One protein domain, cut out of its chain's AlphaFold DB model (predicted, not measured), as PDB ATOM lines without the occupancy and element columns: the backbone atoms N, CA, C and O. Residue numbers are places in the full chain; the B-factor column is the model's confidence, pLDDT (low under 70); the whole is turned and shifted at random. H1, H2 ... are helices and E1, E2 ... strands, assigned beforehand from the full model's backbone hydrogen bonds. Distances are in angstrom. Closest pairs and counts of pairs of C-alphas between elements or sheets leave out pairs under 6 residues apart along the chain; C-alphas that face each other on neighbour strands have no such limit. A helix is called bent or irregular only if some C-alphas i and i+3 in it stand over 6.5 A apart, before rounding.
ATOM      1  N   ASP A 201      16.617 -34.070 -43.459       90.62
ATOM      2  CA  ASP A 201      16.484 -33.322 -44.712       90.62
ATOM      3  C   ASP A 201      17.334 -33.930 -45.841       90.62
ATOM      4  O   ASP A 201      18.397 -33.417 -46.196       90.62
ATOM      5  N   PRO A 202      16.892 -35.058 -46.428       91.38
ATOM      6  CA  PRO A 202      17.671 -35.766 -47.443       91.38
ATOM      7  C   PRO A 202      17.772 -35.024 -48.783       91.38
ATOM      8  O   PRO A 202      18.616 -35.360 -49.611       91.38
ATOM      9  N   ILE A 203      16.884 -34.054 -49.027       93.00
ATOM     10  CA  ILE A 203      16.774 -33.315 -50.293       93.00
ATOM     11  C   ILE A 203      17.039 -31.816 -50.109       93.00
ATOM     12  O   ILE A 203      16.518 -30.989 -50.862       93.00
ATOM     13  N   GLU A 204      17.896 -31.470 -49.149       94.50
ATOM     14  CA  GLU A 204      18.260 -30.093 -48.805       94.50
ATOM     15  C   GLU A 204      18.596 -29.212 -50.026       94.50
ATOM     16  O   GLU A 204      18.061 -28.103 -50.109       94.50
ATOM     17  N   PRO A 205      19.382 -29.661 -51.035       96.56
ATOM     18  CA  PRO A 205      19.676 -28.822 -52.198       96.56
ATOM     19  C   PRO A 205      18.419 -28.396 -52.967       96.56
ATOM     20  O   PRO A 205      18.324 -27.257 -53.419       96.56
ATOM     21  N   VAL A 206      17.431 -29.288 -53.090       96.81
ATOM     22  CA  VAL A 206      16.152 -28.992 -53.755       96.81
ATOM     23  C   VAL A 206      15.310 -28.071 -52.879       96.81
ATOM     24  O   VAL A 206      14.779 -27.067 -53.358       96.81
ATOM     25  N   ASN A 207      15.239 -28.370 -51.582       97.38
ATOM     26  CA  ASN A 207      14.495 -27.572 -50.619       97.38
ATOM     27  C   ASN A 207      15.008 -26.129 -50.546       97.38
ATOM     28  O   ASN A 207      14.197 -25.208 -50.517       97.38
ATOM     29  N   ARG A 208      16.329 -25.909 -50.588       97.62
ATOM     30  CA  ARG A 208      16.938 -24.570 -50.614       97.62
ATOM     31  C   ARG A 208      16.593 -23.784 -51.879       97.62
ATOM     32  O   ARG A 208      16.388 -22.575 -51.798       97.62
ATOM     33  N   VAL A 209      16.483 -24.443 -53.034       98.06
ATOM     34  CA  VAL A 209      16.064 -23.790 -54.289       98.06
ATOM     35  C   VAL A 209      14.606 -23.340 -54.207       98.06
ATOM     36  O   VAL A 209      14.296 -22.191 -54.519       98.06
ATOM     37  N   ILE A 210      13.710 -24.220 -53.753       98.06
ATOM     38  CA  ILE A 210      12.290 -23.878 -53.580       98.06
ATOM     39  C   ILE A 210      12.132 -22.806 -52.498       98.06
ATOM     40  O   ILE A 210      11.344 -21.874 -52.651       98.06
ATOM     41  N   PHE A 211      12.915 -22.897 -51.427       97.50
ATOM     42  CA  PHE A 211      12.970 -21.882 -50.389       97.50
ATOM     43  C   PHE A 211      13.383 -20.521 -50.948       97.50
ATOM     44  O   PHE A 211      12.682 -19.552 -50.692       97.50
ATOM     45  N   ALA A 212      14.443 -20.437 -51.755       97.44
ATOM     46  CA  ALA A 212      14.865 -19.178 -52.370       97.44
ATOM     47  C   ALA A 212      13.775 -18.586 -53.284       97.44
ATOM     48  O   ALA A 212      13.567 -17.374 -53.299       97.44
ATOM     49  N   PHE A 213      13.035 -19.435 -54.006       97.88
ATOM     50  CA  PHE A 213      11.862 -19.006 -54.770       97.88
ATOM     51  C   PHE A 213      10.763 -18.427 -53.860       97.88
ATOM     52  O   PHE A 213      10.263 -17.331 -54.120       97.88
ATOM     53  N   ASN A 214      10.414 -19.127 -52.778       96.94
ATOM     54  CA  ASN A 214       9.417 -18.669 -51.809       96.94
ATOM     55  C   ASN A 214       9.848 -17.373 -51.106       96.94
ATOM     56  O   ASN A 214       9.028 -16.478 -50.927       96.94
ATOM     57  N   ASP A 215      11.122 -17.267 -50.734       96.44
ATOM     58  CA  ASP A 215      11.707 -16.104 -50.067       96.44
ATOM     59  C   ASP A 215      11.702 -14.876 -50.986       96.44
ATOM     60  O   ASP A 215      11.284 -13.792 -50.581       96.44
ATOM     61  N   GLY A 216      12.049 -15.061 -52.264       96.75
ATOM     62  CA  GLY A 216      11.918 -14.017 -53.279       96.75
ATOM     63  C   GLY A 216      10.473 -13.540 -53.440       96.75
ATOM     64  O   GLY A 216      10.220 -12.334 -53.468       96.75
ATOM     65  N   LEU A 217       9.511 -14.469 -53.482       96.12
ATOM     66  CA  LEU A 217       8.084 -14.143 -53.537       96.12
ATOM     67  C   LEU A 217       7.618 -13.400 -52.275       96.12
ATOM     68  O   LEU A 217       6.858 -12.435 -52.382       96.12
ATOM     69  N   ASP A 218       8.083 -13.805 -51.092       95.31
ATOM     70  CA  ASP A 218       7.772 -13.125 -49.835       95.31
ATOM     71  C   ASP A 218       8.282 -11.684 -49.849       95.31
ATOM     72  O   ASP A 218       7.501 -10.755 -49.655       95.31
ATOM     73  N   ILE A 219       9.563 -11.481 -50.157       95.25
ATOM     74  CA  ILE A 219      10.196 -10.158 -50.161       95.25
ATOM     75  C   ILE A 219       9.545  -9.229 -51.190       95.25
ATOM     76  O   ILE A 219       9.336  -8.048 -50.906       95.25
ATOM     77  N   MET A 220       9.212  -9.746 -52.376       96.19
ATOM     78  CA  MET A 220       8.669  -8.936 -53.467       96.19
ATOM     79  C   MET A 220       7.170  -8.656 -53.353       96.19
ATOM     80  O   MET A 220       6.721  -7.609 -53.815       96.19
ATOM     81  N   ILE A 221       6.388  -9.590 -52.803       95.12
ATOM     82  CA  ILE A 221       4.921  -9.552 -52.885       95.12
ATOM     83  C   ILE A 221       4.288  -9.608 -51.498       95.12
ATOM     84  O   ILE A 221       3.602  -8.665 -51.106       95.12
ATOM     85  N   LEU A 222       4.493 -10.692 -50.746       94.00
ATOM     86  CA  LEU A 222       3.741 -10.894 -49.502       94.00
ATOM     87  C   LEU A 222       4.138  -9.886 -48.426       94.00
ATOM     88  O   LEU A 222       3.267  -9.220 -47.878       94.00
ATOM     89  N   ARG A 223       5.432  -9.716 -48.150       95.06
ATOM     90  CA  ARG A 223       5.952  -8.782 -47.147       95.06
ATOM     91  C   ARG A 223       5.463  -7.340 -47.357       95.06
ATOM     92  O   ARG A 223       4.943  -6.782 -46.390       95.06
ATOM     93  N   PRO A 224       5.557  -6.717 -48.552       95.94
ATOM     94  CA  PRO A 224       5.048  -5.358 -48.741       95.94
ATOM     95  C   PRO A 224       3.523  -5.267 -48.606       95.94
ATOM     96  O   PRO A 224       3.038  -4.341 -47.956       95.94
ATOM     97  N   ILE A 225       2.760  -6.228 -49.144       95.69
ATOM     98  CA  ILE A 225       1.292  -6.255 -48.998       95.69
ATOM     99  C   ILE A 225       0.904  -6.358 -47.523       95.69
ATOM    100  O   ILE A 225       0.056  -5.608 -47.042       95.69
ATOM    101  N   THR A 226       1.556  -7.258 -46.799       94.19
ATOM    102  CA  THR A 226       1.341  -7.489 -45.376       94.19
ATOM    103  C   THR A 226       1.704  -6.267 -44.535       94.19
ATOM    104  O   THR A 226       0.948  -5.907 -43.637       94.19
ATOM    105  N   ALA A 227       2.813  -5.584 -44.835       94.19
ATOM    106  CA  ALA A 227       3.191  -4.348 -44.151       94.19
ATOM    107  C   ALA A 227       2.153  -3.233 -44.371       94.19
ATOM    108  O   ALA A 227       1.779  -2.544 -43.422       94.19
ATOM    109  N   ILE A 228       1.632  -3.088 -45.597       95.25
ATOM    110  CA  ILE A 228       0.549  -2.141 -45.903       95.25
ATOM    111  C   ILE A 228      -0.728  -2.529 -45.151       95.25
ATOM    112  O   ILE A 228      -1.350  -1.674 -44.529       95.25
ATOM    113  N   TYR A 229      -1.108  -3.808 -45.167       92.88
ATOM    114  CA  TYR A 229      -2.273  -4.305 -44.436       92.88
ATOM    115  C   TYR A 229      -2.159  -4.013 -42.933       92.88
ATOM    116  O   TYR A 229      -3.084  -3.443 -42.355       92.88
ATOM    117  N   GLY A 230      -1.009  -4.317 -42.324       92.44
ATOM    118  CA  GLY A 230      -0.728  -4.051 -40.914       92.44
ATOM    119  C   GLY A 230      -0.734  -2.563 -40.553       92.44
ATOM    120  O   GLY A 230      -1.153  -2.207 -39.455       92.44
ATOM    121  N   PHE A 231      -0.313  -1.694 -41.478       94.12
ATOM    122  CA  PHE A 231      -0.309  -0.240 -41.295       94.12
ATOM    123  C   PHE A 231      -1.699   0.394 -41.460       94.12
ATOM    124  O   PHE A 231      -2.066   1.286 -40.699       94.12
ATOM    125  N   VAL A 232      -2.475  -0.039 -42.460       95.50
ATOM    126  CA  VAL A 232      -3.772   0.570 -42.802       95.50
ATOM    127  C   VAL A 232      -4.899   0.050 -41.907       95.50
ATOM    128  O   VAL A 232      -5.808   0.808 -41.569       95.50
ATOM    129  N   MET A 233      -4.879  -1.234 -41.538       94.50
ATOM    130  CA  MET A 233      -5.981  -1.858 -40.805       94.50
ATOM    131  C   MET A 233      -5.810  -1.730 -39.286       94.50
ATOM    132  O   MET A 233      -4.804  -2.187 -38.740       94.50
ATOM    133  N   PRO A 234      -6.815  -1.201 -38.557       94.50
ATOM    134  CA  PRO A 234      -6.792  -1.181 -37.098       94.50
ATOM    135  C   PRO A 234      -6.731  -2.592 -36.498       94.50
ATOM    136  O   PRO A 234      -7.331  -3.529 -37.027       94.50
ATOM    137  N   GLU A 235      -6.102  -2.730 -35.327       93.31
ATOM    138  CA  GLU A 235      -5.937  -4.023 -34.636       93.31
ATOM    139  C   GLU A 235      -7.266  -4.758 -34.389       93.31
ATOM    140  O   GLU A 235      -7.336  -5.985 -34.475       93.31
ATOM    141  N   VAL A 236      -8.350  -4.009 -34.154       92.56
ATOM    142  CA  VAL A 236      -9.704  -4.561 -33.983       92.56
ATOM    143  C   VAL A 236     -10.180  -5.275 -35.252       92.56
ATOM    144  O   VAL A 236     -10.730  -6.372 -35.171       92.56
ATOM    145  N   VAL A 237      -9.926  -4.692 -36.428       94.06
ATOM    146  CA  VAL A 237     -10.302  -5.278 -37.722       94.06
ATOM    147  C   VAL A 237      -9.435  -6.495 -38.018       94.06
ATOM    148  O   VAL A 237      -9.972  -7.551 -38.344       94.06
ATOM    149  N   LYS A 238      -8.112  -6.395 -37.827       92.81
ATOM    150  CA  LYS A 238      -7.193  -7.533 -38.012       92.81
ATOM    151  C   LYS A 238      -7.582  -8.720 -37.131       92.81
ATOM    152  O   LYS A 238      -7.639  -9.860 -37.586       92.81
ATOM    153  N   SER A 239      -7.925  -8.456 -35.872       92.69
ATOM    154  CA  SER A 239      -8.402  -9.476 -34.932       92.69
ATOM    155  C   SER A 239      -9.724 -10.109 -35.360       92.69
ATOM    156  O   SER A 239      -9.854 -11.328 -35.290       92.69
ATOM    157  N   ALA A 240     -10.685  -9.317 -35.840       93.44
ATOM    158  CA  ALA A 240     -11.951  -9.838 -36.353       93.44
ATOM    159  C   ALA A 240     -11.749 -10.735 -37.587       93.44
ATOM    160  O   ALA A 240     -12.324 -11.819 -37.659       93.44
ATOM    161  N   VAL A 241     -10.893 -10.322 -38.529       94.69
ATOM    162  CA  VAL A 241     -10.575 -11.103 -39.734       94.69
ATOM    163  C   VAL A 241      -9.880 -12.420 -39.372       94.69
ATOM    164  O   VAL A 241     -10.271 -13.467 -39.888       94.69
ATOM    165  N   ARG A 242      -8.913 -12.401 -38.442       94.12
ATOM    166  CA  ARG A 242      -8.265 -13.620 -37.922       94.12
ATOM    167  C   ARG A 242      -9.285 -14.605 -37.351       94.12
ATOM    168  O   ARG A 242      -9.352 -15.743 -37.804       94.12
ATOM    169  N   ARG A 243     -10.143 -14.144 -36.436       94.38
ATOM    170  CA  ARG A 243     -11.173 -14.987 -35.803       94.38
ATOM    171  C   ARG A 243     -12.177 -15.546 -36.808       94.38
ATOM    172  O   ARG A 243     -12.572 -16.704 -36.693       94.38
ATOM    173  N   MET A 244     -12.549 -14.761 -37.820       95.19
ATOM    174  CA  MET A 244     -13.396 -15.232 -38.915       95.19
ATOM    175  C   MET A 244     -12.724 -16.393 -39.661       95.19
ATOM    176  O   MET A 244     -13.352 -17.430 -39.863       95.19
ATOM    177  N   PHE A 245     -11.442 -16.274 -40.025       94.56
ATOM    178  CA  PHE A 245     -10.711 -17.371 -40.668       94.56
ATOM    179  C   PHE A 245     -10.537 -18.591 -39.761       94.56
ATOM    180  O   PHE A 245     -10.677 -19.720 -40.233       94.56
ATOM    181  N   ASP A 246     -10.295 -18.391 -38.468       93.06
ATOM    182  CA  ASP A 246     -10.204 -19.488 -37.501       93.06
ATOM    183  C   ASP A 246     -11.545 -20.212 -37.335       93.06
ATOM    184  O   ASP A 246     -11.576 -21.438 -37.215       93.06
ATOM    185  N   ASN A 247     -12.659 -19.477 -37.406       94.69
ATOM    186  CA  ASN A 247     -14.005 -20.037 -37.444       94.69
ATOM    187  C   ASN A 247     -14.245 -20.845 -38.735       94.69
ATOM    188  O   ASN A 247     -14.730 -21.972 -38.676       94.69
ATOM    189  N   LEU A 248     -13.836 -20.327 -39.900       93.44
ATOM    190  CA  LEU A 248     -13.967 -21.024 -41.190       93.44
ATOM    191  C   LEU A 248     -13.148 -22.322 -41.275       93.44
ATOM    192  O   LEU A 248     -13.479 -23.199 -42.076       93.44
ATOM    193  N   LYS A 249     -12.096 -22.465 -40.461       93.44
ATOM    194  CA  LYS A 249     -11.306 -23.702 -40.348       93.44
ATOM    195  C   LYS A 249     -11.944 -24.749 -39.429       93.44
ATOM    196  O   LYS A 249     -11.616 -25.926 -39.560       93.44
ATOM    197  N   GLN A 250     -12.870 -24.373 -38.539       95.31
ATOM    198  CA  GLN A 250     -13.451 -25.295 -37.551       95.31
ATOM    199  C   GLN A 250     -14.088 -26.563 -38.146       95.31
ATOM    200  O   GLN A 250     -13.953 -27.611 -37.522       95.31
ATOM    201  N   PRO A 251     -14.730 -26.557 -39.332       95.56
ATOM    202  CA  PRO A 251     -15.225 -27.795 -39.937       95.56
ATOM    203  C   PRO A 251     -14.118 -28.814 -40.252       95.56
ATOM    204  O   PRO A 251     -14.327 -30.014 -40.083       95.56
ATOM    205  N   VAL A 252     -12.938 -28.344 -40.674       95.94
ATOM    206  CA  VAL A 252     -11.766 -29.199 -40.930       95.94
ATOM    207  C   VAL A 252     -11.196 -29.721 -39.612       95.94
ATOM    208  O   VAL A 252     -10.894 -30.908 -39.507       95.94
ATOM    209  N   VAL A 253     -11.124 -28.862 -38.589       95.31
ATOM    210  CA  VAL A 253     -10.713 -29.248 -37.228       95.31
ATOM    211  C   VAL A 253     -11.642 -30.336 -36.682       95.31
ATOM    212  O   VAL A 253     -11.181 -31.401 -36.292       95.31
ATOM    213  N   PHE A 254     -12.957 -30.124 -36.769       95.62
ATOM    214  CA  PHE A 254     -13.980 -31.089 -36.372       95.62
ATOM    215  C   PHE A 254     -13.824 -32.440 -37.078       95.62
ATOM    216  O   PHE A 254     -13.863 -33.484 -36.428       95.62
ATOM    217  N   ALA A 255     -13.647 -32.430 -38.403       96.38
ATOM    218  CA  ALA A 255     -13.464 -33.654 -39.174       96.38
ATOM    219  C   ALA A 255     -12.204 -34.410 -38.729       96.38
ATOM    220  O   ALA A 255     -12.262 -35.621 -38.520       96.38
ATOM    221  N   ASN A 256     -11.090 -33.706 -38.527       95.12
ATOM    222  CA  ASN A 256      -9.849 -34.315 -38.063       95.12
ATOM    223  C   ASN A 256      -9.942 -34.833 -36.628       95.12
ATOM    224  O   ASN A 256      -9.504 -35.948 -36.376       95.12
ATOM    225  N   ASP A 257     -10.571 -34.111 -35.703       91.94
ATOM    226  CA  ASP A 257     -10.782 -34.615 -34.342       91.94
ATOM    227  C   ASP A 257     -11.653 -35.879 -34.330       91.94
ATOM    228  O   ASP A 257     -11.362 -36.825 -33.598       91.94
ATOM    229  N   LEU A 258     -12.679 -35.956 -35.188       93.06
ATOM    230  CA  LEU A 258     -13.455 -37.188 -35.357       93.06
ATOM    231  C   LEU A 258     -12.604 -38.338 -35.902       93.06
ATOM    232  O   LEU A 258     -12.717 -39.458 -35.404       93.06
ATOM    233  N   LEU A 259     -11.758 -38.071 -36.900       92.19
ATOM    234  CA  LEU A 259     -10.831 -39.066 -37.443       92.19
ATOM    235  C   LEU A 259      -9.809 -39.507 -36.391       92.19
ATOM    236  O   LEU A 259      -9.489 -40.683 -36.314       92.19
ATOM    237  N   GLN A 260      -9.366 -38.607 -35.517       87.94
ATOM    238  CA  GLN A 260      -8.497 -38.915 -34.377       87.94
ATOM    239  C   GLN A 260      -9.231 -39.636 -33.235       87.94
ATOM    240  O   GLN A 260      -8.599 -40.015 -32.248       87.94
ATOM    241  N   LEU A 261     -10.549 -39.848 -33.355       86.00
ATOM    242  CA  LEU A 261     -11.426 -40.424 -32.329       86.00
ATOM    243  C   LEU A 261     -11.468 -39.587 -31.040       86.00
ATOM    244  O   LEU A 261     -11.750 -40.091 -29.948       86.00
ATOM    245  N   ASP A 262     -11.233 -38.286 -31.186       84.12
ATOM    246  CA  ASP A 262     -11.268 -37.288 -30.134       84.12
ATOM    247  C   ASP A 262     -12.628 -36.586 -30.095       84.12
ATOM    248  O   ASP A 262     -12.832 -35.476 -30.586       84.12
ATOM    249  N   VAL A 263     -13.602 -37.269 -29.500       83.50
ATOM    250  CA  VAL A 263     -15.005 -36.832 -29.522       83.50
ATOM    251  C   VAL A 263     -15.232 -35.532 -28.741       83.50
ATOM    252  O   VAL A 263     -16.201 -34.817 -29.004       83.50
ATOM    253  N   ILE A 264     -14.362 -35.221 -27.777       80.81
ATOM    254  CA  ILE A 264     -14.469 -33.999 -26.976       80.81
ATOM    255  C   ILE A 264     -13.976 -32.807 -27.772       80.81
ATOM    256  O   ILE A 264     -14.723 -31.840 -27.909       80.81
ATOM    257  N   ASP A 265     -12.761 -32.886 -28.316       84.00
ATOM    258  CA  ASP A 265     -12.191 -31.785 -29.090       84.00
ATOM    259  C   ASP A 265     -13.038 -31.566 -30.368       84.00
ATOM    260  O   ASP A 265     -13.357 -30.426 -30.705       84.00
ATOM    261  N   ALA A 266     -13.599 -32.633 -30.960       89.12
ATOM    262  CA  ALA A 266     -14.604 -32.521 -32.022       89.12
ATOM    263  C   ALA A 266     -15.865 -31.761 -31.559       89.12
ATOM    264  O   ALA A 266     -16.337 -30.842 -32.231       89.12
ATOM    265  N   GLY A 267     -16.424 -32.103 -30.394       89.81
ATOM    266  CA  GLY A 267     -17.575 -31.392 -29.828       89.81
ATOM    267  C   GLY A 267     -17.292 -29.907 -29.573       89.81
ATOM    268  O   GLY A 267     -18.146 -29.063 -29.856       89.81
ATOM    269  N   VAL A 268     -16.083 -29.584 -29.101       88.06
ATOM    270  CA  VAL A 268     -15.606 -28.206 -28.917       88.06
ATOM    271  C   VAL A 268     -15.522 -27.484 -30.260       88.06
ATOM    272  O   VAL A 268     -16.095 -26.404 -30.381       88.06
ATOM    273  N   ALA A 269     -14.903 -28.077 -31.285       92.56
ATOM    274  CA  ALA A 269     -14.789 -27.474 -32.615       92.56
ATOM    275  C   ALA A 269     -16.168 -27.195 -33.240       92.56
ATOM    276  O   ALA A 269     -16.426 -26.100 -33.748       92.56
ATOM    277  N   ALA A 270     -17.098 -28.148 -33.131       95.31
ATOM    278  CA  ALA A 270     -18.473 -27.978 -33.596       95.31
ATOM    279  C   ALA A 270     -19.215 -26.873 -32.824       95.31
ATOM    280  O   ALA A 270     -19.883 -26.032 -33.429       95.31
ATOM    281  N   GLY A 271     -19.083 -26.845 -31.495       92.88
ATOM    282  CA  GLY A 271     -19.672 -25.810 -30.645       92.88
ATOM    283  C   GLY A 271     -19.126 -24.421 -30.967       92.88
ATOM    284  O   GLY A 271     -19.905 -23.488 -31.161       92.88
ATOM    285  N   ARG A 272     -17.799 -24.299 -31.108       95.06
ATOM    286  CA  ARG A 272     -17.119 -23.066 -31.521       95.06
ATOM    287  C   ARG A 272     -17.638 -22.590 -32.870       95.06
ATOM    288  O   ARG A 272     -18.075 -21.447 -32.956       95.06
ATOM    289  N   PHE A 273     -17.692 -23.470 -33.873       96.00
ATOM    290  CA  PHE A 273     -18.224 -23.128 -35.191       96.00
ATOM    291  C   PHE A 273     -19.660 -22.601 -35.126       96.00
ATOM    292  O   PHE A 273     -19.960 -21.550 -35.685       96.00
ATOM    293  N   MET A 274     -20.555 -23.304 -34.429       95.56
ATOM    294  CA  MET A 274     -21.967 -22.925 -34.354       95.56
ATOM    295  C   MET A 274     -22.164 -21.600 -33.615       95.56
ATOM    296  O   MET A 274     -22.865 -20.717 -34.109       95.56
ATOM    297  N   ILE A 275     -21.531 -21.437 -32.450       88.56
ATOM    298  CA  ILE A 275     -21.666 -20.241 -31.611       88.56
ATOM    299  C   ILE A 275     -21.054 -19.027 -32.309       88.56
ATOM    300  O   ILE A 275     -21.707 -17.989 -32.425       88.56
ATOM    301  N   ASN A 276     -19.832 -19.158 -32.819       93.25
ATOM    302  CA  ASN A 276     -19.133 -18.045 -33.448       93.25
ATOM    303  C   ASN A 276     -19.755 -17.691 -34.805       93.25
ATOM    304  O   ASN A 276     -19.841 -16.514 -35.141       93.25
ATOM    305  N   SER A 277     -20.293 -18.661 -35.551       93.69
ATOM    306  CA  SER A 277     -20.997 -18.359 -36.804       93.69
ATOM    307  C   SER A 277     -22.336 -17.652 -36.592       93.69
ATOM    308  O   SER A 277     -22.715 -16.824 -37.417       93.69
ATOM    309  N   THR A 278     -23.042 -17.950 -35.497       91.94
ATOM    310  CA  THR A 278     -24.365 -17.379 -35.202       91.94
ATOM    311  C   THR A 278     -24.264 -16.126 -34.333       91.94
ATOM    312  O   THR A 278     -24.386 -15.011 -34.833       91.94
ATOM    313  N   VAL A 279     -24.002 -16.296 -33.036       90.00
ATOM    314  CA  VAL A 279     -23.910 -15.214 -32.045       90.00
ATOM    315  C   VAL A 279     -22.656 -14.377 -32.279       90.00
ATOM    316  O   VAL A 279     -22.679 -13.159 -32.126       90.00
ATOM    317  N   GLY A 280     -21.564 -15.023 -32.689       87.88
ATOM    318  CA  GLY A 280     -20.301 -14.359 -32.998       87.88
ATOM    319  C   GLY A 280     -20.243 -13.670 -34.364       87.88
ATOM    320  O   GLY A 280     -19.180 -13.176 -34.732       87.88
ATOM    321  N   VAL A 281     -21.356 -13.629 -35.112       94.31
ATOM    322  CA  VAL A 281     -21.469 -13.002 -36.441       94.31
ATOM    323  C   VAL A 281     -20.393 -13.529 -37.400       94.31
ATOM    324  O   VAL A 281     -19.418 -12.845 -37.693       94.31
ATOM    325  N   LEU A 282     -20.543 -14.773 -37.874       92.56
ATOM    326  CA  LEU A 282     -19.587 -15.460 -38.772       92.56
ATOM    327  C   LEU A 282     -18.157 -15.627 -38.219       92.56
ATOM    328  O   LEU A 282     -17.239 -15.989 -38.955       92.56
ATOM    329  N   GLY A 283     -17.967 -15.426 -36.918       91.50
ATOM    330  CA  GLY A 283     -16.680 -15.534 -36.242       91.50
ATOM    331  C   GLY A 283     -15.946 -14.215 -36.055       91.50
ATOM    332  O   GLY A 283     -14.793 -14.240 -35.646       91.50
ATOM    333  N   ILE A 284     -16.582 -13.065 -36.289       93.88
ATOM    334  CA  ILE A 284     -16.004 -11.754 -35.941       93.88
ATOM    335  C   ILE A 284     -15.776 -11.665 -34.417       93.88
ATOM    336  O   ILE A 284     -14.739 -11.174 -33.951       93.88
ATOM    337  N   PHE A 285     -16.711 -12.195 -33.625       91.38
ATOM    338  CA  PHE A 285     -16.609 -12.283 -32.170       91.38
ATOM    339  C   PHE A 285     -16.423 -13.738 -31.720       91.38
ATOM    340  O   PHE A 285     -17.191 -14.617 -32.108       91.38
ATOM    341  N   ASP A 286     -15.430 -13.987 -30.859       90.12
ATOM    342  CA  ASP A 286     -15.202 -15.311 -30.263       90.12
ATOM    343  C   ASP A 286     -16.037 -15.482 -28.987       90.12
ATOM    344  O   ASP A 286     -15.548 -15.386 -27.861       90.12
ATOM    345  N   VAL A 287     -17.342 -15.676 -29.171       84.62
ATOM    346  CA  VAL A 287     -18.291 -15.889 -28.068       84.62
ATOM    347  C   VAL A 287     -18.094 -17.273 -27.448       84.62
ATOM    348  O   VAL A 287     -18.299 -17.454 -26.249       84.62
ATOM    349  N   ALA A 288     -17.651 -18.245 -28.246       81.75
ATOM    350  CA  ALA A 288     -17.385 -19.597 -27.788       81.75
ATOM    351  C   ALA A 288     -16.300 -19.642 -26.699       81.75
ATOM    352  O   ALA A 288     -16.461 -20.350 -25.707       81.75
ATOM    353  N   GLN A 289     -15.243 -18.835 -26.834       80.75
ATOM    354  CA  GLN A 289     -14.225 -18.714 -25.790       80.75
ATOM    355  C   GLN A 289     -14.807 -18.169 -24.475       80.75
ATOM    356  O   GLN A 289     -14.498 -18.683 -23.404       80.75
ATOM    357  N   VAL A 290     -15.703 -17.178 -24.538       79.25
ATOM    358  CA  VAL A 290     -16.334 -16.578 -23.344       79.25
ATOM    359  C   VAL A 290     -17.174 -17.597 -22.566       79.25
ATOM    360  O   VAL A 290     -17.245 -17.529 -21.341       79.25
ATOM    361  N   VAL A 291     -17.782 -18.565 -23.256       77.06
ATOM    362  CA  VAL A 291     -18.555 -19.650 -22.625       77.06
ATOM    363  C   VAL A 291     -17.704 -20.879 -22.266       77.06
ATOM    364  O   VAL A 291     -18.254 -21.925 -21.928       77.06
ATOM    365  N   GLY A 292     -16.372 -20.762 -22.318       77.94
ATOM    366  CA  GLY A 292     -15.429 -21.782 -21.853       77.94
ATOM    367  C   GLY A 292     -15.044 -22.845 -22.887       77.94
ATOM    368  O   GLY A 292     -14.462 -23.865 -22.518       77.94
ATOM    369  N   LEU A 293     -15.358 -22.642 -24.171       79.44
ATOM    370  CA  LEU A 293     -14.877 -23.509 -25.248       79.44
ATOM    371  C   LEU A 293     -13.517 -23.009 -25.738       79.44
ATOM    372  O   LEU A 293     -13.453 -22.150 -26.615       79.44
ATOM    373  N   GLU A 294     -12.436 -23.541 -25.173       84.31
ATOM    374  CA  GLU A 294     -11.071 -23.152 -25.547       84.31
ATOM    375  C   GLU A 294     -10.737 -23.517 -27.007       84.31
ATOM    376  O   GLU A 294     -11.156 -24.575 -27.486       84.31
ATOM    377  N   PRO A 295      -9.995 -22.665 -27.738       85.06
ATOM    378  CA  PRO A 295      -9.555 -22.964 -29.092       85.06
ATOM    379  C   PRO A 295      -8.487 -24.060 -29.119       85.06
ATOM    380  O   PRO A 295      -7.612 -24.140 -28.256       85.06
ATOM    381  N   HIS A 296      -8.515 -24.856 -30.181       88.06
ATOM    382  CA  HIS A 296      -7.481 -25.826 -30.517       88.06
ATOM    383  C   HIS A 296      -7.366 -25.970 -32.037       88.06
ATOM    384  O   HIS A 296      -8.208 -25.485 -32.797       88.06
ATOM    385  N   THR A 297      -6.302 -26.637 -32.471       90.88
ATOM    386  CA  THR A 297      -6.022 -26.935 -33.878       90.88
ATOM    387  C   THR A 297      -6.090 -28.437 -34.112       90.88
ATOM    388  O   THR A 297      -5.608 -29.194 -33.270       90.88
ATOM    389  N   ALA A 298      -6.612 -28.845 -35.266       91.94
ATOM    390  CA  ALA A 298      -6.488 -30.202 -35.784       91.94
ATOM    391  C   ALA A 298      -6.381 -30.166 -37.312       91.94
ATOM    392  O   ALA A 298      -7.140 -29.456 -37.975       91.94
ATOM    393  N   ASP A 299      -5.434 -30.928 -37.851       95.12
ATOM    394  CA  ASP A 299      -5.174 -31.082 -39.285       95.12
ATOM    395  C   ASP A 299      -4.897 -32.555 -39.616       95.12
ATOM    396  O   ASP A 299      -4.679 -33.379 -38.719       95.12
ATOM    397  N   PHE A 300      -4.917 -32.917 -40.897       96.00
ATOM    398  CA  PHE A 300      -4.771 -34.318 -41.286       96.00
ATOM    399  C   PHE A 300      -3.353 -34.853 -41.054       96.00
ATOM    400  O   PHE A 300      -3.181 -36.047 -40.821       96.00
ATOM    401  N   GLY A 301      -2.336 -33.989 -41.008       94.00
ATOM    402  CA  GLY A 301      -0.995 -34.383 -40.575       94.00
ATOM    403  C   GLY A 301      -0.971 -34.837 -39.108       94.00
ATOM    404  O   GLY A 301      -0.388 -35.876 -38.795       94.00
ATOM    405  N   GLN A 302      -1.676 -34.131 -38.218       92.19
ATOM    406  CA  GLN A 302      -1.884 -34.550 -36.826       92.19
ATOM    407  C   GLN A 302      -2.706 -35.840 -36.748       92.19
ATOM    408  O   GLN A 302      -2.409 -36.716 -35.935       92.19
ATOM    409  N   THR A 303      -3.702 -35.995 -37.624       91.50
ATOM    410  CA  THR A 303      -4.478 -37.236 -37.729       91.50
ATOM    411  C   THR A 303      -3.566 -38.413 -38.051       91.50
ATOM    412  O   THR A 303      -3.544 -39.380 -37.294       91.50
ATOM    413  N   LEU A 304      -2.736 -38.315 -39.090       90.88
ATOM    414  CA  LEU A 304      -1.752 -39.345 -39.433       90.88
ATOM    415  C   LEU A 304      -0.753 -39.603 -38.293       90.88
ATOM    416  O   LEU A 304      -0.452 -40.759 -37.994       90.88
ATOM    417  N   HIS A 305      -0.296 -38.552 -37.607       88.06
ATOM    418  CA  HIS A 305       0.569 -38.688 -36.435       88.06
ATOM    419  C   HIS A 305      -0.097 -39.487 -35.307       88.06
ATOM    420  O   HIS A 305       0.535 -40.360 -34.719       88.06
ATOM    421  N   SER A 306      -1.391 -39.263 -35.051       83.69
ATOM    422  CA  SER A 306      -2.151 -40.008 -34.036       83.69
ATOM    423  C   SER A 306      -2.274 -41.506 -34.347       83.69
ATOM    424  O   SER A 306      -2.474 -42.310 -33.439       83.69
ATOM    425  N   TYR A 307      -2.110 -41.890 -35.616       84.62
ATOM    426  CA  TYR A 307      -2.045 -43.280 -36.067       84.62
ATOM    427  C   TYR A 307      -0.612 -43.833 -36.121       84.62
ATOM    428  O   TYR A 307      -0.404 -44.958 -36.570       84.62
ATOM    429  N   GLY A 308       0.376 -43.075 -35.641       80.69
ATOM    430  CA  GLY A 308       1.773 -43.492 -35.552       80.69
ATOM    431  C   GLY A 308       2.606 -43.246 -36.804       80.69
ATOM    432  O   GLY A 308       3.719 -43.760 -36.885       80.69
ATOM    433  N   LEU A 309       2.116 -42.463 -37.772       84.56
ATOM    434  CA  LEU A 309       2.954 -42.045 -38.893       84.56
ATOM    435  C   LEU A 309       3.920 -40.936 -38.443       84.56
ATOM    436  O   LEU A 309       3.504 -39.869 -37.970       84.56
ATOM    437  N   GLY A 310       5.216 -41.181 -38.641       85.25
ATOM    438  CA  GLY A 310       6.255 -40.158 -38.514       85.25
ATOM    439  C   GLY A 310       6.086 -39.034 -39.540       85.25
ATOM    440  O   GLY A 310       5.320 -39.155 -40.498       85.25
ATOM    441  N   ALA A 311       6.793 -37.928 -39.344       87.81
ATOM    442  CA  ALA A 311       6.874 -36.809 -40.275       87.81
ATOM    443  C   ALA A 311       7.364 -37.234 -41.668       87.81
ATOM    444  O   ALA A 311       6.865 -36.747 -42.687       87.81
ATOM    445  N   GLY A 312       8.330 -38.156 -41.722       89.75
ATOM    446  CA  GLY A 312       9.092 -38.424 -42.941       89.75
ATOM    447  C   GLY A 312      10.067 -37.280 -43.267       89.75
ATOM    448  O   GLY A 312      10.349 -36.453 -42.398       89.75
ATOM    449  N   PRO A 313      10.613 -37.221 -44.498       91.31
ATOM    450  CA  PRO A 313      11.609 -36.215 -44.854       91.31
ATOM    451  C   PRO A 313      11.038 -34.795 -44.807       91.31
ATOM    452  O   PRO A 313       9.879 -34.566 -45.182       91.31
ATOM    453  N   TYR A 314      11.877 -33.845 -44.396       93.56
ATOM    454  CA  TYR A 314      11.609 -32.420 -44.532       93.56
ATOM    455  C   TYR A 314      11.500 -32.043 -46.008       93.56
ATOM    456  O   TYR A 314      12.346 -32.414 -46.829       93.56
ATOM    457  N   ILE A 315      10.463 -31.284 -46.345       95.88
ATOM    458  CA  ILE A 315      10.265 -30.763 -47.692       95.88
ATOM    459  C   ILE A 315       9.836 -29.304 -47.632       95.88
ATOM    460  O   ILE A 315       9.073 -28.897 -46.758       95.88
ATOM    461  N   VAL A 316      10.280 -28.507 -48.598       97.31
ATOM    462  CA  VAL A 316       9.760 -27.152 -48.796       97.31
ATOM    463  C   VAL A 316       8.801 -27.170 -49.971       97.31
ATOM    464  O   VAL A 316       9.171 -27.508 -51.094       97.31
ATOM    465  N   LEU A 317       7.553 -26.800 -49.713       97.06
ATOM    466  CA  LEU A 317       6.521 -26.706 -50.733       97.06
ATOM    467  C   LEU A 317       6.564 -25.324 -51.404       97.06
ATOM    468  O   LEU A 317       6.672 -24.311 -50.703       97.06
ATOM    469  N   PRO A 318       6.431 -25.236 -52.741       95.31
ATOM    470  CA  PRO A 318       6.291 -23.954 -53.420       95.31
ATOM    471  C   PRO A 318       5.094 -23.175 -52.868       95.31
ATOM    472  O   PRO A 318       4.009 -23.733 -52.707       95.31
ATOM    473  N   VAL A 319       5.294 -21.889 -52.582       92.88
ATOM    474  CA  VAL A 319       4.339 -20.934 -51.989       92.88
ATOM    475  C   VAL A 319       3.922 -21.250 -50.543       92.88
ATOM    476  O   VAL A 319       3.773 -20.329 -49.746       92.88
ATOM    477  N   LEU A 320       3.753 -22.522 -50.182       91.62
ATOM    478  CA  LEU A 320       3.263 -22.950 -48.867       91.62
ATOM    479  C   LEU A 320       4.356 -22.994 -47.789       91.62
ATOM    480  O   LEU A 320       4.046 -22.819 -46.614       91.62
ATOM    481  N   GLY A 321       5.622 -23.190 -48.177       94.50
ATOM    482  CA  GLY A 321       6.762 -23.133 -47.262       94.50
ATOM    483  C   GLY A 321       7.151 -24.479 -46.624       94.50
ATOM    484  O   GLY A 321       6.926 -25.531 -47.229       94.50
ATOM    485  N   PRO A 322       7.809 -24.448 -45.447       95.06
ATOM    486  CA  PRO A 322       8.272 -25.628 -44.709       95.06
ATOM    487  C   PRO A 322       7.171 -26.655 -44.425       95.06
ATOM    488  O   PRO A 322       6.087 -26.296 -43.968       95.06
ATOM    489  N   SER A 323       7.458 -27.935 -44.656       95.75
ATOM    490  CA  SER A 323       6.559 -29.047 -44.352       95.75
ATOM    491  C   SER A 323       7.332 -30.361 -44.157       95.75
ATOM    492  O   SER A 323       8.557 -30.420 -44.269       95.75
ATOM    493  N   THR A 324       6.605 -31.438 -43.893       94.88
ATOM    494  CA  THR A 324       7.104 -32.819 -43.890       94.88
ATOM    495  C   THR A 324       6.324 -33.630 -44.917       94.88
ATOM    496  O   THR A 324       5.249 -33.208 -45.349       94.88
ATOM    497  N   ALA A 325       6.814 -34.801 -45.324       94.00
ATOM    498  CA  ALA A 325       6.066 -35.662 -46.244       94.00
ATOM    499  C   ALA A 325       4.651 -35.988 -45.723       94.00
ATOM    500  O   ALA A 325       3.677 -35.910 -46.477       94.00
ATOM    501  N   ARG A 326       4.524 -36.283 -44.420       94.31
ATOM    502  CA  ARG A 326       3.233 -36.502 -43.752       94.31
ATOM    503  C   ARG A 326       2.356 -35.259 -43.807       94.31
ATOM    504  O   ARG A 326       1.190 -35.344 -44.182       94.31
ATOM    505  N   ASP A 327       2.902 -34.111 -43.423       95.12
ATOM    506  CA  ASP A 327       2.112 -32.888 -43.282       95.12
ATOM    507  C   ASP A 327       1.722 -32.303 -44.646       95.12
ATOM    508  O   ASP A 327       0.630 -31.766 -44.794       95.12
ATOM    509  N   ALA A 328       2.538 -32.497 -45.682       95.50
ATOM    510  CA  ALA A 328       2.191 -32.153 -47.056       95.50
ATOM    511  C   ALA A 328       1.054 -33.017 -47.617       95.50
ATOM    512  O   ALA A 328       0.143 -32.487 -48.257       95.50
ATOM    513  N   ALA A 329       1.061 -34.325 -47.337       95.69
ATOM    514  CA  ALA A 329      -0.095 -35.173 -47.621       95.69
ATOM    515  C   ALA A 329      -1.328 -34.701 -46.826       95.69
ATOM    516  O   ALA A 329      -2.430 -34.644 -47.373       95.69
ATOM    517  N   GLY A 330      -1.111 -34.282 -45.573       95.62
ATOM    518  CA  GLY A 330      -2.101 -33.649 -44.704       95.62
ATOM    519  C   GLY A 330      -2.806 -32.464 -45.350       95.62
ATOM    520  O   GLY A 330      -4.022 -32.493 -45.520       95.62
ATOM    521  N   ILE A 331      -2.034 -31.480 -45.814       94.69
ATOM    522  CA  ILE A 331      -2.541 -30.288 -46.511       94.69
ATOM    523  C   ILE A 331      -3.425 -30.675 -47.705       94.69
ATOM    524  O   ILE A 331      -4.477 -30.068 -47.922       94.69
ATOM    525  N   GLY A 332      -3.010 -31.686 -48.476       93.12
ATOM    526  CA  GLY A 332      -3.783 -32.195 -49.605       93.12
ATOM    527  C   GLY A 332      -5.156 -32.714 -49.178       93.12
ATOM    528  O   GLY A 332      -6.162 -32.325 -49.764       93.12
ATOM    529  N   VAL A 333      -5.210 -33.548 -48.137       94.62
ATOM    530  CA  VAL A 333      -6.468 -34.109 -47.614       94.62
ATOM    531  C   VAL A 333      -7.341 -33.036 -46.966       94.62
ATOM    532  O   VAL A 333      -8.541 -32.985 -47.233       94.62
ATOM    533  N   ASP A 334      -6.756 -32.126 -46.190       93.94
ATOM    534  CA  ASP A 334      -7.486 -31.029 -45.549       93.94
ATOM    535  C   ASP A 334      -8.152 -30.100 -46.572       93.94
ATOM    536  O   ASP A 334      -9.261 -29.612 -46.341       93.94
ATOM    537  N   ALA A 335      -7.541 -29.913 -47.747       90.19
ATOM    538  CA  ALA A 335      -8.161 -29.170 -48.841       90.19
ATOM    539  C   ALA A 335      -9.475 -29.817 -49.329       90.19
ATOM    540  O   ALA A 335     -10.401 -29.088 -49.699       90.19
ATOM    541  N   PHE A 336      -9.580 -31.152 -49.284       90.12
ATOM    542  CA  PHE A 336     -10.814 -31.893 -49.582       90.12
ATOM    543  C   PHE A 336     -11.809 -31.906 -48.417       90.12
ATOM    544  O   PHE A 336     -12.999 -32.103 -48.659       90.12
ATOM    545  N   LEU A 337     -11.365 -31.706 -47.174       89.19
ATOM    546  CA  LEU A 337     -12.253 -31.586 -46.009       89.19
ATOM    547  C   LEU A 337     -12.843 -30.178 -45.864       89.19
ATOM    548  O   LEU A 337     -13.857 -30.002 -45.190       89.19
ATOM    549  N   GLN A 338     -12.232 -29.173 -46.491       89.44
ATOM    550  CA  GLN A 338     -12.670 -27.787 -46.406       89.44
ATOM    551  C   GLN A 338     -13.983 -27.564 -47.187       89.44
ATOM    552  O   GLN A 338     -13.972 -27.615 -48.418       89.44
ATOM    553  N   PRO A 339     -15.114 -27.225 -46.527       88.19
ATOM    554  CA  PRO A 339     -16.405 -27.084 -47.212       88.19
ATOM    555  C   PRO A 339     -16.403 -26.006 -48.303       88.19
ATOM    556  O   PRO A 339     -17.054 -26.158 -49.336       88.19
ATOM    557  N   LEU A 340     -15.627 -24.935 -48.102       85.94
ATOM    558  CA  LEU A 340     -15.498 -23.836 -49.063       85.94
ATOM    559  C   LEU A 340     -14.941 -24.286 -50.420       85.94
ATOM    560  O   LEU A 340     -15.253 -23.652 -51.422       85.94
ATOM    561  N   THR A 341     -14.188 -25.390 -50.471       86.19
ATOM    562  CA  THR A 341     -13.672 -25.966 -51.722       86.19
ATOM    563  C   THR A 341     -14.790 -26.408 -52.672       86.19
ATOM    564  O   THR A 341     -14.579 -26.400 -53.879       86.19
ATOM    565  N   TYR A 342     -15.974 -26.755 -52.155       88.88
ATOM    566  CA  TYR A 342     -17.102 -27.242 -52.964       88.88
ATOM    567  C   TYR A 342     -18.217 -26.214 -53.160       88.88
ATOM    568  O   TYR A 342     -19.068 -26.396 -54.027       88.88
ATOM    569  N   ILE A 343     -18.255 -25.173 -52.324       89.38
ATOM    570  CA  ILE A 343     -19.337 -24.177 -52.316       89.38
ATOM    571  C   ILE A 343     -18.949 -22.930 -53.115       89.38
ATOM    572  O   ILE A 343     -19.816 -22.290 -53.703       89.38
ATOM    573  N   LEU A 344     -17.666 -22.561 -53.111       89.88
ATOM    574  CA  LEU A 344     -17.183 -21.343 -53.752       89.88
ATOM    575  C   LEU A 344     -16.553 -21.636 -55.108       89.88
ATOM    576  O   LEU A 344     -15.867 -22.645 -55.277       89.88
ATOM    577  N   ASP A 345     -16.705 -20.690 -56.034       92.69
ATOM    578  CA  ASP A 345     -15.964 -20.713 -57.290       92.69
ATOM    579  C   ASP A 345     -14.449 -20.722 -57.017       92.69
ATOM    580  O   ASP A 345     -13.991 -20.066 -56.068       92.69
ATOM    581  N   PRO A 346     -13.643 -21.416 -57.844       89.06
ATOM    582  CA  PRO A 346     -12.207 -21.542 -57.616       89.06
ATOM    583  C   PRO A 346     -11.503 -20.197 -57.418       89.06
ATOM    584  O   PRO A 346     -10.703 -20.056 -56.496       89.06
ATOM    585  N   GLU A 347     -11.842 -19.191 -58.227       90.94
ATOM    586  CA  GLU A 347     -11.259 -17.845 -58.154       90.94
ATOM    587  C   GLU A 347     -11.526 -17.170 -56.801       90.94
ATOM    588  O   GLU A 347     -10.615 -16.613 -56.187       90.94
ATOM    589  N   ILE A 348     -12.756 -17.287 -56.289       89.62
ATOM    590  CA  ILE A 348     -13.152 -16.737 -54.988       89.62
ATOM    591  C   ILE A 348     -12.438 -17.492 -53.863       89.62
ATOM    592  O   ILE A 348     -11.917 -16.874 -52.936       89.62
ATOM    593  N   ASN A 349     -12.362 -18.822 -53.949       87.94
ATOM    594  CA  ASN A 349     -11.661 -19.635 -52.957       87.94
ATOM    595  C   ASN A 349     -10.162 -19.280 -52.895       87.94
ATOM    596  O   ASN A 349      -9.608 -19.107 -51.808       87.94
ATOM    597  N   PHE A 350      -9.508 -19.099 -54.047       88.25
ATOM    598  CA  PHE A 350      -8.116 -18.643 -54.106       88.25
ATOM    599  C   PHE A 350      -7.943 -17.236 -53.529       88.25
ATOM    600  O   PHE A 350      -7.006 -17.018 -52.759       88.25
ATOM    601  N   ALA A 351      -8.854 -16.306 -53.825       91.00
ATOM    602  CA  ALA A 351      -8.820 -14.964 -53.249       91.00
ATOM    603  C   ALA A 351      -8.938 -15.000 -51.716       91.00
ATOM    604  O   ALA A 351      -8.133 -14.385 -51.019       91.00
ATOM    605  N   ILE A 352      -9.879 -15.781 -51.173       90.06
ATOM    606  CA  ILE A 352     -10.064 -15.958 -49.722       90.06
ATOM    607  C   ILE A 352      -8.815 -16.569 -49.077       90.06
ATOM    608  O   ILE A 352      -8.362 -16.083 -48.039       90.06
ATOM    609  N   LYS A 353      -8.217 -17.595 -49.697       90.19
ATOM    610  CA  LYS A 353      -6.948 -18.182 -49.234       90.19
ATOM    611  C   LYS A 353      -5.810 -17.162 -49.257       90.19
ATOM    612  O   LYS A 353      -5.030 -17.127 -48.309       90.19
ATOM    613  N   GLY A 354      -5.747 -16.306 -50.276       91.94
ATOM    614  CA  GLY A 354      -4.781 -15.210 -50.369       91.94
ATOM    615  C   GLY A 354      -4.945 -14.179 -49.250       91.94
ATOM    616  O   GLY A 354      -3.969 -13.825 -48.593       91.94
ATOM    617  N   VAL A 355      -6.179 -13.757 -48.958       93.12
ATOM    618  CA  VAL A 355      -6.461 -12.837 -47.840       93.12
ATOM    619  C   VAL A 355      -6.083 -13.469 -46.500       93.12
ATOM    620  O   VAL A 355      -5.456 -12.813 -45.667       93.12
ATOM    621  N   ASN A 356      -6.402 -14.750 -46.293       92.62
ATOM    622  CA  ASN A 356      -5.970 -15.479 -45.102       92.62
ATOM    623  C   ASN A 356      -4.437 -15.558 -45.011       92.62
ATOM    624  O   ASN A 356      -3.885 -15.354 -43.936       92.62
ATOM    625  N   ALA A 357      -3.741 -15.800 -46.127       91.88
ATOM    626  CA  ALA A 357      -2.281 -15.848 -46.158       91.88
ATOM    627  C   ALA A 357      -1.656 -14.507 -45.748       91.88
ATOM    628  O   ALA A 357      -0.753 -14.496 -44.918       91.88
ATOM    629  N   VAL A 358      -2.175 -13.379 -46.248       94.38
ATOM    630  CA  VAL A 358      -1.746 -12.034 -45.817       94.38
ATOM    631  C   VAL A 358      -2.029 -11.822 -44.329       94.38
ATOM    632  O   VAL A 358      -1.160 -11.362 -43.593       94.38
ATOM    633  N   THR A 359      -3.220 -12.213 -43.870       91.44
ATOM    634  CA  THR A 359      -3.639 -12.064 -42.467       91.44
ATOM    635  C   THR A 359      -2.727 -12.852 -41.518       91.44
ATOM    636  O   THR A 359      -2.326 -12.335 -40.481       91.44
ATOM    637  N   VAL A 360      -2.366 -14.091 -41.866       90.44
ATOM    638  CA  VAL A 360      -1.439 -14.921 -41.077       90.44
ATOM    639  C   VAL A 360      -0.006 -14.402 -41.187       90.44
ATOM    640  O   VAL A 360       0.715 -14.340 -40.196       90.44
ATOM    641  N   ARG A 361       0.430 -13.995 -42.382       91.94
ATOM    642  CA  ARG A 361       1.781 -13.462 -42.587       91.94
ATOM    643  C   ARG A 361       2.015 -12.180 -41.788       91.94
ATOM    644  O   ARG A 361       3.152 -11.947 -41.381       91.94
ATOM    645  N   GLU A 362       0.969 -11.390 -41.543       92.81
ATOM    646  CA  GLU A 362       1.016 -10.173 -40.721       92.81
ATOM    647  C   GLU A 362       1.464 -10.450 -39.295       92.81
ATOM    648  O   GLU A 362       2.388  -9.793 -38.815       92.81
ATOM    649  N   THR A 363       0.932 -11.496 -38.665       90.81
ATOM    650  CA  THR A 363       1.338 -11.867 -37.302       90.81
ATOM    651  C   THR A 363       2.779 -12.373 -37.238       90.81
ATOM    652  O   THR A 363       3.377 -12.417 -36.168       90.81
ATOM    653  N   LEU A 364       3.337 -12.765 -38.386       92.19
ATOM    654  CA  LEU A 364       4.692 -13.285 -38.539       92.19
ATOM    655  C   LEU A 364       5.663 -12.252 -39.126       92.19
ATOM    656  O   LEU A 364       6.806 -12.602 -39.417       92.19
ATOM    657  N   LEU A 365       5.243 -10.999 -39.335       90.81
ATOM    658  CA  LEU A 365       6.075  -9.983 -39.987       90.81
ATOM    659  C   LEU A 365       7.379  -9.739 -39.219       90.81
ATOM    660  O   LEU A 365       8.449  -9.998 -39.763       90.81
ATOM    661  N   GLN A 366       7.273  -9.318 -37.957       91.38
ATOM    662  CA  GLN A 366       8.431  -9.070 -37.095       91.38
ATOM    663  C   GLN A 366       9.194 -10.356 -36.748       91.38
ATOM    664  O   GLN A 366      10.390 -10.382 -37.009       91.38
ATOM    665  N   PRO A 367       8.551 -11.455 -36.286       91.69
ATOM    666  CA  PRO A 367       9.279 -12.678 -35.951       91.69
ATOM    667  C   PRO A 367      10.139 -13.229 -37.091       91.69
ATOM    668  O   PRO A 367      11.246 -13.695 -36.845       91.69
ATOM    669  N   LEU A 368       9.656 -13.177 -38.339       92.06
ATOM    670  CA  LEU A 368      10.428 -13.663 -39.486       92.06
ATOM    671  C   LEU A 368      11.516 -12.682 -39.931       92.06
ATOM    672  O   LEU A 368      12.579 -13.128 -40.358       92.06
ATOM    673  N   ASP A 369      11.281 -11.371 -39.828       92.00
ATOM    674  CA  ASP A 369      12.318 -10.371 -40.105       92.00
ATOM    675  C   ASP A 369      13.454 -10.455 -39.067       92.00
ATOM    676  O   ASP A 369      14.626 -10.439 -39.447       92.00
ATOM    677  N   ASP A 370      13.111 -10.628 -37.789       92.62
ATOM    678  CA  ASP A 370      14.066 -10.819 -36.697       92.62
ATOM    679  C   ASP A 370      14.837 -12.128 -36.872       92.62
ATOM    680  O   ASP A 370      16.067 -12.110 -36.860       92.62
ATOM    681  N   LEU A 371      14.136 -13.241 -37.131       92.00
ATOM    682  CA  LEU A 371      14.757 -14.544 -37.387       92.00
ATOM    683  C   LEU A 371      15.754 -14.463 -38.544       92.00
ATOM    684  O   LEU A 371      16.871 -14.956 -38.418       92.00
ATOM    685  N   ARG A 372      15.379 -13.807 -39.652       92.88
ATOM    686  CA  ARG A 372      16.261 -13.600 -40.808       92.88
ATOM    687  C   ARG A 372      17.490 -12.775 -40.430       92.88
ATOM    688  O   ARG A 372      18.596 -13.134 -40.822       92.88
ATOM    689  N   ALA A 373      17.307 -11.685 -39.686       93.50
ATOM    690  CA  ALA A 373      18.390 -10.782 -39.303       93.50
ATOM    691  C   ALA A 373      19.359 -11.394 -38.277       93.50
ATOM    692  O   ALA A 373      20.549 -11.075 -38.303       93.50
ATOM    693  N   SER A 374      18.870 -12.259 -37.383       90.81
ATOM    694  CA  SER A 374      19.681 -12.919 -36.355       90.81
ATOM    695  C   SER A 374      20.291 -14.247 -36.807       90.81
ATOM    696  O   SER A 374      21.189 -14.757 -36.141       90.81
ATOM    697  N   SER A 375      19.813 -14.833 -37.908       90.31
ATOM    698  CA  SER A 375      20.304 -16.115 -38.420       90.31
ATOM    699  C   SER A 375      21.520 -15.962 -39.335       90.31
ATOM    700  O   SER A 375      21.528 -15.124 -40.234       90.31
ATOM    701  N   VAL A 376      22.519 -16.833 -39.163       93.12
ATOM    702  CA  VAL A 376      23.597 -17.011 -40.156       93.12
ATOM    703  C   VAL A 376      23.062 -17.729 -41.398       93.12
ATOM    704  O   VAL A 376      23.372 -17.341 -42.522       93.12
ATOM    705  N   ASP A 377      22.223 -18.747 -41.190       92.38
ATOM    706  CA  ASP A 377      21.505 -19.466 -42.240       92.38
ATOM    707  C   ASP A 377      19.995 -19.408 -41.976       92.38
ATOM    708  O   ASP A 377      19.451 -20.156 -41.158       92.38
ATOM    709  N   TYR A 378      19.313 -18.509 -42.689       94.31
ATOM    710  CA  TYR A 378      17.873 -18.294 -42.536       94.31
ATOM    711  C   TYR A 378      17.047 -19.537 -42.889       94.31
ATOM    712  O   TYR A 378      16.018 -19.795 -42.267       94.31
ATOM    713  N   TYR A 379      17.510 -20.353 -43.838       94.75
ATOM    714  CA  TYR A 379      16.828 -21.593 -44.193       94.75
ATOM    715  C   TYR A 379      16.863 -22.596 -43.035       94.75
ATOM    716  O   TYR A 379      15.820 -23.128 -42.645       94.75
ATOM    717  N   ALA A 380      18.045 -22.822 -42.455       92.25
ATOM    718  CA  ALA A 380      18.203 -23.743 -41.333       92.25
ATOM    719  C   ALA A 380      17.417 -23.266 -40.100       92.25
ATOM    720  O   ALA A 380      16.728 -24.064 -39.460       92.25
ATOM    721  N   ALA A 381      17.445 -21.958 -39.823       90.88
ATOM    722  CA  ALA A 381      16.689 -21.343 -38.736       90.88
ATOM    723  C   ALA A 381      15.169 -21.511 -38.917       90.88
ATOM    724  O   ALA A 381      14.466 -21.889 -37.979       90.88
ATOM    725  N   LEU A 382      14.652 -21.300 -40.134       91.69
ATOM    726  CA  LEU A 382      13.231 -21.491 -40.425       91.69
ATOM    727  C   LEU A 382      12.819 -22.968 -40.335       91.69
ATOM    728  O   LEU A 382      11.735 -23.272 -39.838       91.69
ATOM    729  N   ARG A 383      13.680 -23.893 -40.781       92.56
ATOM    730  CA  ARG A 383      13.467 -25.341 -40.629       92.56
ATOM    731  C   ARG A 383      13.360 -25.724 -39.152       92.56
ATOM    732  O   ARG A 383      12.409 -26.407 -38.782       92.56
ATOM    733  N   ALA A 384      14.274 -25.249 -38.308       88.50
ATOM    734  CA  ALA A 384      14.233 -25.496 -36.866       88.50
ATOM    735  C   ALA A 384      12.951 -24.934 -36.223       88.50
ATOM    736  O   ALA A 384      12.232 -25.661 -35.537       88.50
ATOM    737  N   ALA A 385      12.603 -23.678 -36.528       88.50
ATOM    738  CA  ALA A 385      11.381 -23.044 -36.032       88.50
ATOM    739  C   ALA A 385      10.109 -23.797 -36.463       88.50
ATOM    740  O   ALA A 385       9.167 -23.942 -35.680       88.50
ATOM    741  N   TYR A 386      10.078 -24.320 -37.694       90.88
ATOM    742  CA  TYR A 386       8.982 -25.161 -38.175       90.88
ATOM    743  C   TYR A 386       8.824 -26.428 -37.325       90.88
ATOM    744  O   TYR A 386       7.718 -26.700 -36.858       90.88
ATOM    745  N   TYR A 387       9.903 -27.178 -37.080       88.00
ATOM    746  CA  TYR A 387       9.835 -28.402 -36.272       88.00
ATOM    747  C   TYR A 387       9.435 -28.117 -34.822       88.00
ATOM    748  O   TYR A 387       8.629 -28.858 -34.260       88.00
ATOM    749  N   GLN A 388       9.921 -27.020 -34.240       85.00
ATOM    750  CA  GLN A 388       9.536 -26.587 -32.897       85.00
ATOM    751  C   GLN A 388       8.030 -26.304 -32.806       85.00
ATOM    752  O   GLN A 388       7.345 -26.842 -31.933       85.00
ATOM    753  N   ASN A 389       7.495 -25.509 -33.737       85.69
ATOM    754  CA  ASN A 389       6.062 -25.220 -33.790       85.69
ATOM    755  C   ASN A 389       5.251 -26.494 -34.051       85.69
ATOM    756  O   ASN A 389       4.251 -26.748 -33.381       85.69
ATOM    757  N   ARG A 390       5.718 -27.354 -34.961       89.19
ATOM    758  CA  ARG A 390       5.016 -28.592 -35.295       89.19
ATOM    759  C   ARG A 390       4.981 -29.567 -34.123       89.19
ATOM    760  O   ARG A 390       3.952 -30.192 -33.897       89.19
ATOM    761  N   ALA A 391       6.050 -29.672 -33.336       83.88
ATOM    762  CA  ALA A 391       6.066 -30.489 -32.124       83.88
ATOM    763  C   ALA A 391       5.013 -30.023 -31.101       83.88
ATOM    764  O   ALA A 391       4.369 -30.848 -30.445       83.88
ATOM    765  N   VAL A 392       4.793 -28.709 -30.995       81.50
ATOM    766  CA  VAL A 392       3.726 -28.126 -30.169       81.50
ATOM    767  C   VAL A 392       2.344 -28.478 -30.732       81.50
ATOM    768  O   VAL A 392       1.485 -28.945 -29.979       81.50
ATOM    769  N   ASP A 393       2.141 -28.348 -32.042       84.50
ATOM    770  CA  ASP A 393       0.878 -28.669 -32.724       84.50
ATOM    771  C   ASP A 393       0.500 -30.150 -32.622       84.50
ATOM    772  O   ASP A 393      -0.647 -30.481 -32.329       84.50
ATOM    773  N   LEU A 394       1.462 -31.062 -32.797       84.00
ATOM    774  CA  LEU A 394       1.253 -32.509 -32.643       84.00
ATOM    775  C   LEU A 394       0.843 -32.886 -31.210       84.00
ATOM    776  O   LEU A 394       0.170 -33.890 -30.984       84.00
ATOM    777  N   ARG A 395       1.196 -32.043 -30.235       74.38
ATOM    778  CA  ARG A 395       0.741 -32.120 -28.840       74.38
ATOM    779  C   ARG A 395      -0.549 -31.307 -28.603       74.38
ATOM    780  O   ARG A 395      -0.898 -31.031 -27.454       74.38
ATOM    781  N   LYS A 396      -1.258 -30.921 -29.671       70.94
ATOM    782  CA  LYS A 396      -2.467 -30.072 -29.714       70.94
ATOM    783  C   LYS A 396      -2.293 -28.680 -29.093       70.94
ATOM    784  O   LYS A 396      -3.228 -28.146 -28.497       70.94
ATOM    785  N   GLY A 397      -1.090 -28.106 -29.165       53.34
ATOM    786  CA  GLY A 397      -0.757 -26.823 -28.535       53.34
ATOM    787  C   GLY A 397      -0.480 -26.925 -27.030       53.34
ATOM    788  O   GLY A 397      -0.435 -25.918 -26.327       53.34
ATOM    789  N   ARG A 398      -0.345 -28.145 -26.493       51.09
ATOM    790  CA  ARG A 398      -0.354 -28.398 -25.048       51.09
ATOM    791  C   ARG A 398       1.043 -28.832 -24.605       51.09
ATOM    792  O   ARG A 398       1.367 -30.018 -24.605       51.09
ATOM    793  N   GLY A 399       1.866 -27.841 -24.260       34.31
ATOM    794  CA  GLY A 399       3.262 -28.006 -23.852       34.31
ATOM    795  C   GLY A 399       3.477 -29.054 -22.751       34.31
ATOM    796  O   GLY A 399       2.726 -29.126 -21.775       34.31
ATOM    797  N   GLY A 400       4.525 -29.849 -22.944       32.97
ATOM    798  CA  GLY A 400       5.173 -30.703 -21.955       32.97
ATOM    799  C   GLY A 400       6.681 -30.595 -22.189       32.97
ATOM    800  O   GLY A 400       7.115 -30.766 -23.325       32.97
ATOM    801  N   ASP A 401       7.405 -30.220 -21.137       35.81
ATOM    802  CA  ASP A 401       8.853 -30.023 -20.997       35.81
ATOM    803  C   ASP A 401       9.607 -29.265 -22.108       35.81
ATOM    804  O   ASP A 401       9.967 -29.799 -23.161       35.81
ATOM    805  N   SER A 402       9.934 -28.006 -21.789       34.97
ATOM    806  CA  SER A 402      10.861 -27.133 -22.525       34.97
ATOM    807  C   SER A 402      12.257 -27.736 -22.708       34.97
ATOM    808  O   SER A 402      12.945 -27.362 -23.649       34.97
ATOM    809  N   SER A 403      12.638 -28.735 -21.905       37.25
ATOM    810  CA  SER A 403      13.916 -29.448 -22.044       37.25
ATOM    811  C   SER A 403      14.083 -30.133 -23.404       37.25
ATOM    812  O   SER A 403      15.200 -30.255 -23.896       37.25
ATOM    813  N   SER A 404      12.979 -30.540 -24.044       37.41
ATOM    814  CA  SER A 404      13.004 -31.122 -25.393       37.41
ATOM    815  C   SER A 404      13.220 -30.091 -26.506       37.41
ATOM    816  O   SER A 404      13.683 -30.431 -27.589       37.41
ATOM    817  N   VAL A 405      12.892 -28.827 -26.241       37.50
ATOM    818  CA  VAL A 405      13.074 -27.713 -27.177       37.50
ATOM    819  C   VAL A 405      14.479 -27.135 -27.038       37.50
ATOM    820  O   VAL A 405      15.121 -26.876 -28.049       37.50
ATOM    821  N   ASP A 406      14.981 -27.009 -25.809       35.88
ATOM    822  CA  ASP A 406      16.326 -26.494 -25.529       35.88
ATOM    823  C   ASP A 406      17.419 -27.415 -26.113       35.88
ATOM    824  O   ASP A 406      18.357 -26.943 -26.751       35.88
ATOM    825  N   ALA A 407      17.234 -28.741 -26.039       38.16
ATOM    826  CA  ALA A 407      18.170 -29.728 -26.595       38.16
ATOM    827  C   ALA A 407      18.315 -29.690 -28.133       38.16
ATOM    828  O   ALA A 407      19.281 -30.232 -28.673       38.16
ATOM    829  N   LEU A 408      17.360 -29.086 -28.850       33.41
ATOM    830  CA  LEU A 408      17.421 -28.926 -30.307       33.41
ATOM    831  C   LEU A 408      18.301 -27.741 -30.731       33.41
ATOM    832  O   LEU A 408      18.868 -27.777 -31.821       33.41
ATOM    833  N   PHE A 409      18.428 -26.712 -29.887       37.38
ATOM    834  CA  PHE A 409      19.280 -25.551 -30.160       37.38
ATOM    835  C   PHE A 409      20.755 -25.846 -29.878       37.38
ATOM    836  O   PHE A 409      21.605 -25.409 -30.648       37.38
ATOM    837  N   ASP A 410      21.044 -26.691 -28.887       40.16
ATOM    838  CA  ASP A 410      22.408 -27.149 -28.581       40.16
ATOM    839  C   ASP A 410      23.034 -28.012 -29.698       40.16
ATOM    840  O   ASP A 410      24.240 -28.238 -29.702       40.16
ATOM    841  N   GLN A 411      22.233 -28.512 -30.649       34.03
ATOM    842  CA  GLN A 411      22.710 -29.285 -31.808       34.03
ATOM    843  C   GLN A 411      22.853 -28.452 -33.093       34.03
ATOM    844  O   GLN A 411      23.313 -28.979 -34.107       34.03
TER     845      GLN A 411
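Overview. This is residues 201 to 411 of the 413 residues of an uncharacterized protein of Alphaproteobacteria bacterium (UniProt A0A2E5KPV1). A loose-centred ring of helices runs round a hollow middle: H1, H2, H5 with H6, the small hairpin of E1 and E2, H10 and H9 go round it, and H8 packs on H1b and H2a. H3 packs on the outside of H2 with H4 on H3, while H11 lies outside H10. The 211 printed residues hold H1 to H5, then E1 and E2, an antiparallel sheet, then H6 to H11: mostly helix. The whole is compact, radius of gyration of the C-alphas 17.8 A, spanning 48 by 43 by 34 A.

Arrangement. Start at Glu 204: H1, residues 204 to 232, was assigned as one helix by its hydrogen bonds but is bent, C-alphas 220 and 223 being 6.9 A apart, into H1a, residues 204 to 220, and H1b, residues 223 to 232. H2, residues 235 to 259, assigned likewise, is bent too, C-alphas 248 and 251 being 7.0 A apart, into H2a, residues 235 to 248, and H2b, residues 251 to 259. H2b and H3, residues 263 to 278, form a helical hairpin at 14 degrees, closest C-alphas Phe 254 and Ala 266, 4.6 A. H4, residues 287 to 290, touches H3 at C-alphas Arg 272 and Ala 288, 5.1 A. H5, residues 300 to 306, touches H6, residues 325 to 337, closest C-alphas Gly 301 and Gly 330, 4.3 A. Between them E1, residues 314 to 317, and E2, residues 321 to 324, form an antiparallel hairpin; look for N 315 and O 323, 2.9 A. H7, residues 340 to 343, is close to but not clearly touching H8, residues 346 to 363, closest C-alphas Thr 341 and Asn 349, 6.8 A. H8 touches H1b with residues 358 to 362 alone, closest C-alphas Thr 226 and Glu 362, 5.4 A. H9, residues 365 to 374, touches H10, residues 378 to 394, closest C-alphas Arg 372 and Tyr 378, 5.3 A. H11, residues 403 to 409, is close to but not clearly touching H10. Every O i to N i+4 pair is within hydrogen-bond range in H1a, H1b, H2a, H2b, H3, H5, H9 and H10, against 8 of 9 in H6, 13 of 14 in H8 and 1 of 3 in H11, with 2 of 4 O i to N i+3 pairs; H4 and H7 are too short.

Along the chain. Find C-alpha 204 at (18.260, -30.093, -48.805); H1a runs 23.7 A. H8 covers 26.3 A, H10 24.0 A and H3 22.3 A. H11 ends at C-alpha 409, (19.280, -25.551, -30.160).

Size, cuts and confidence. The farthest C-alphas, Pro 205 and Val 279, are 49.9 A apart. The printed part has no cut, and no link is long. Residues 397 to 411 are under pLDDT 70.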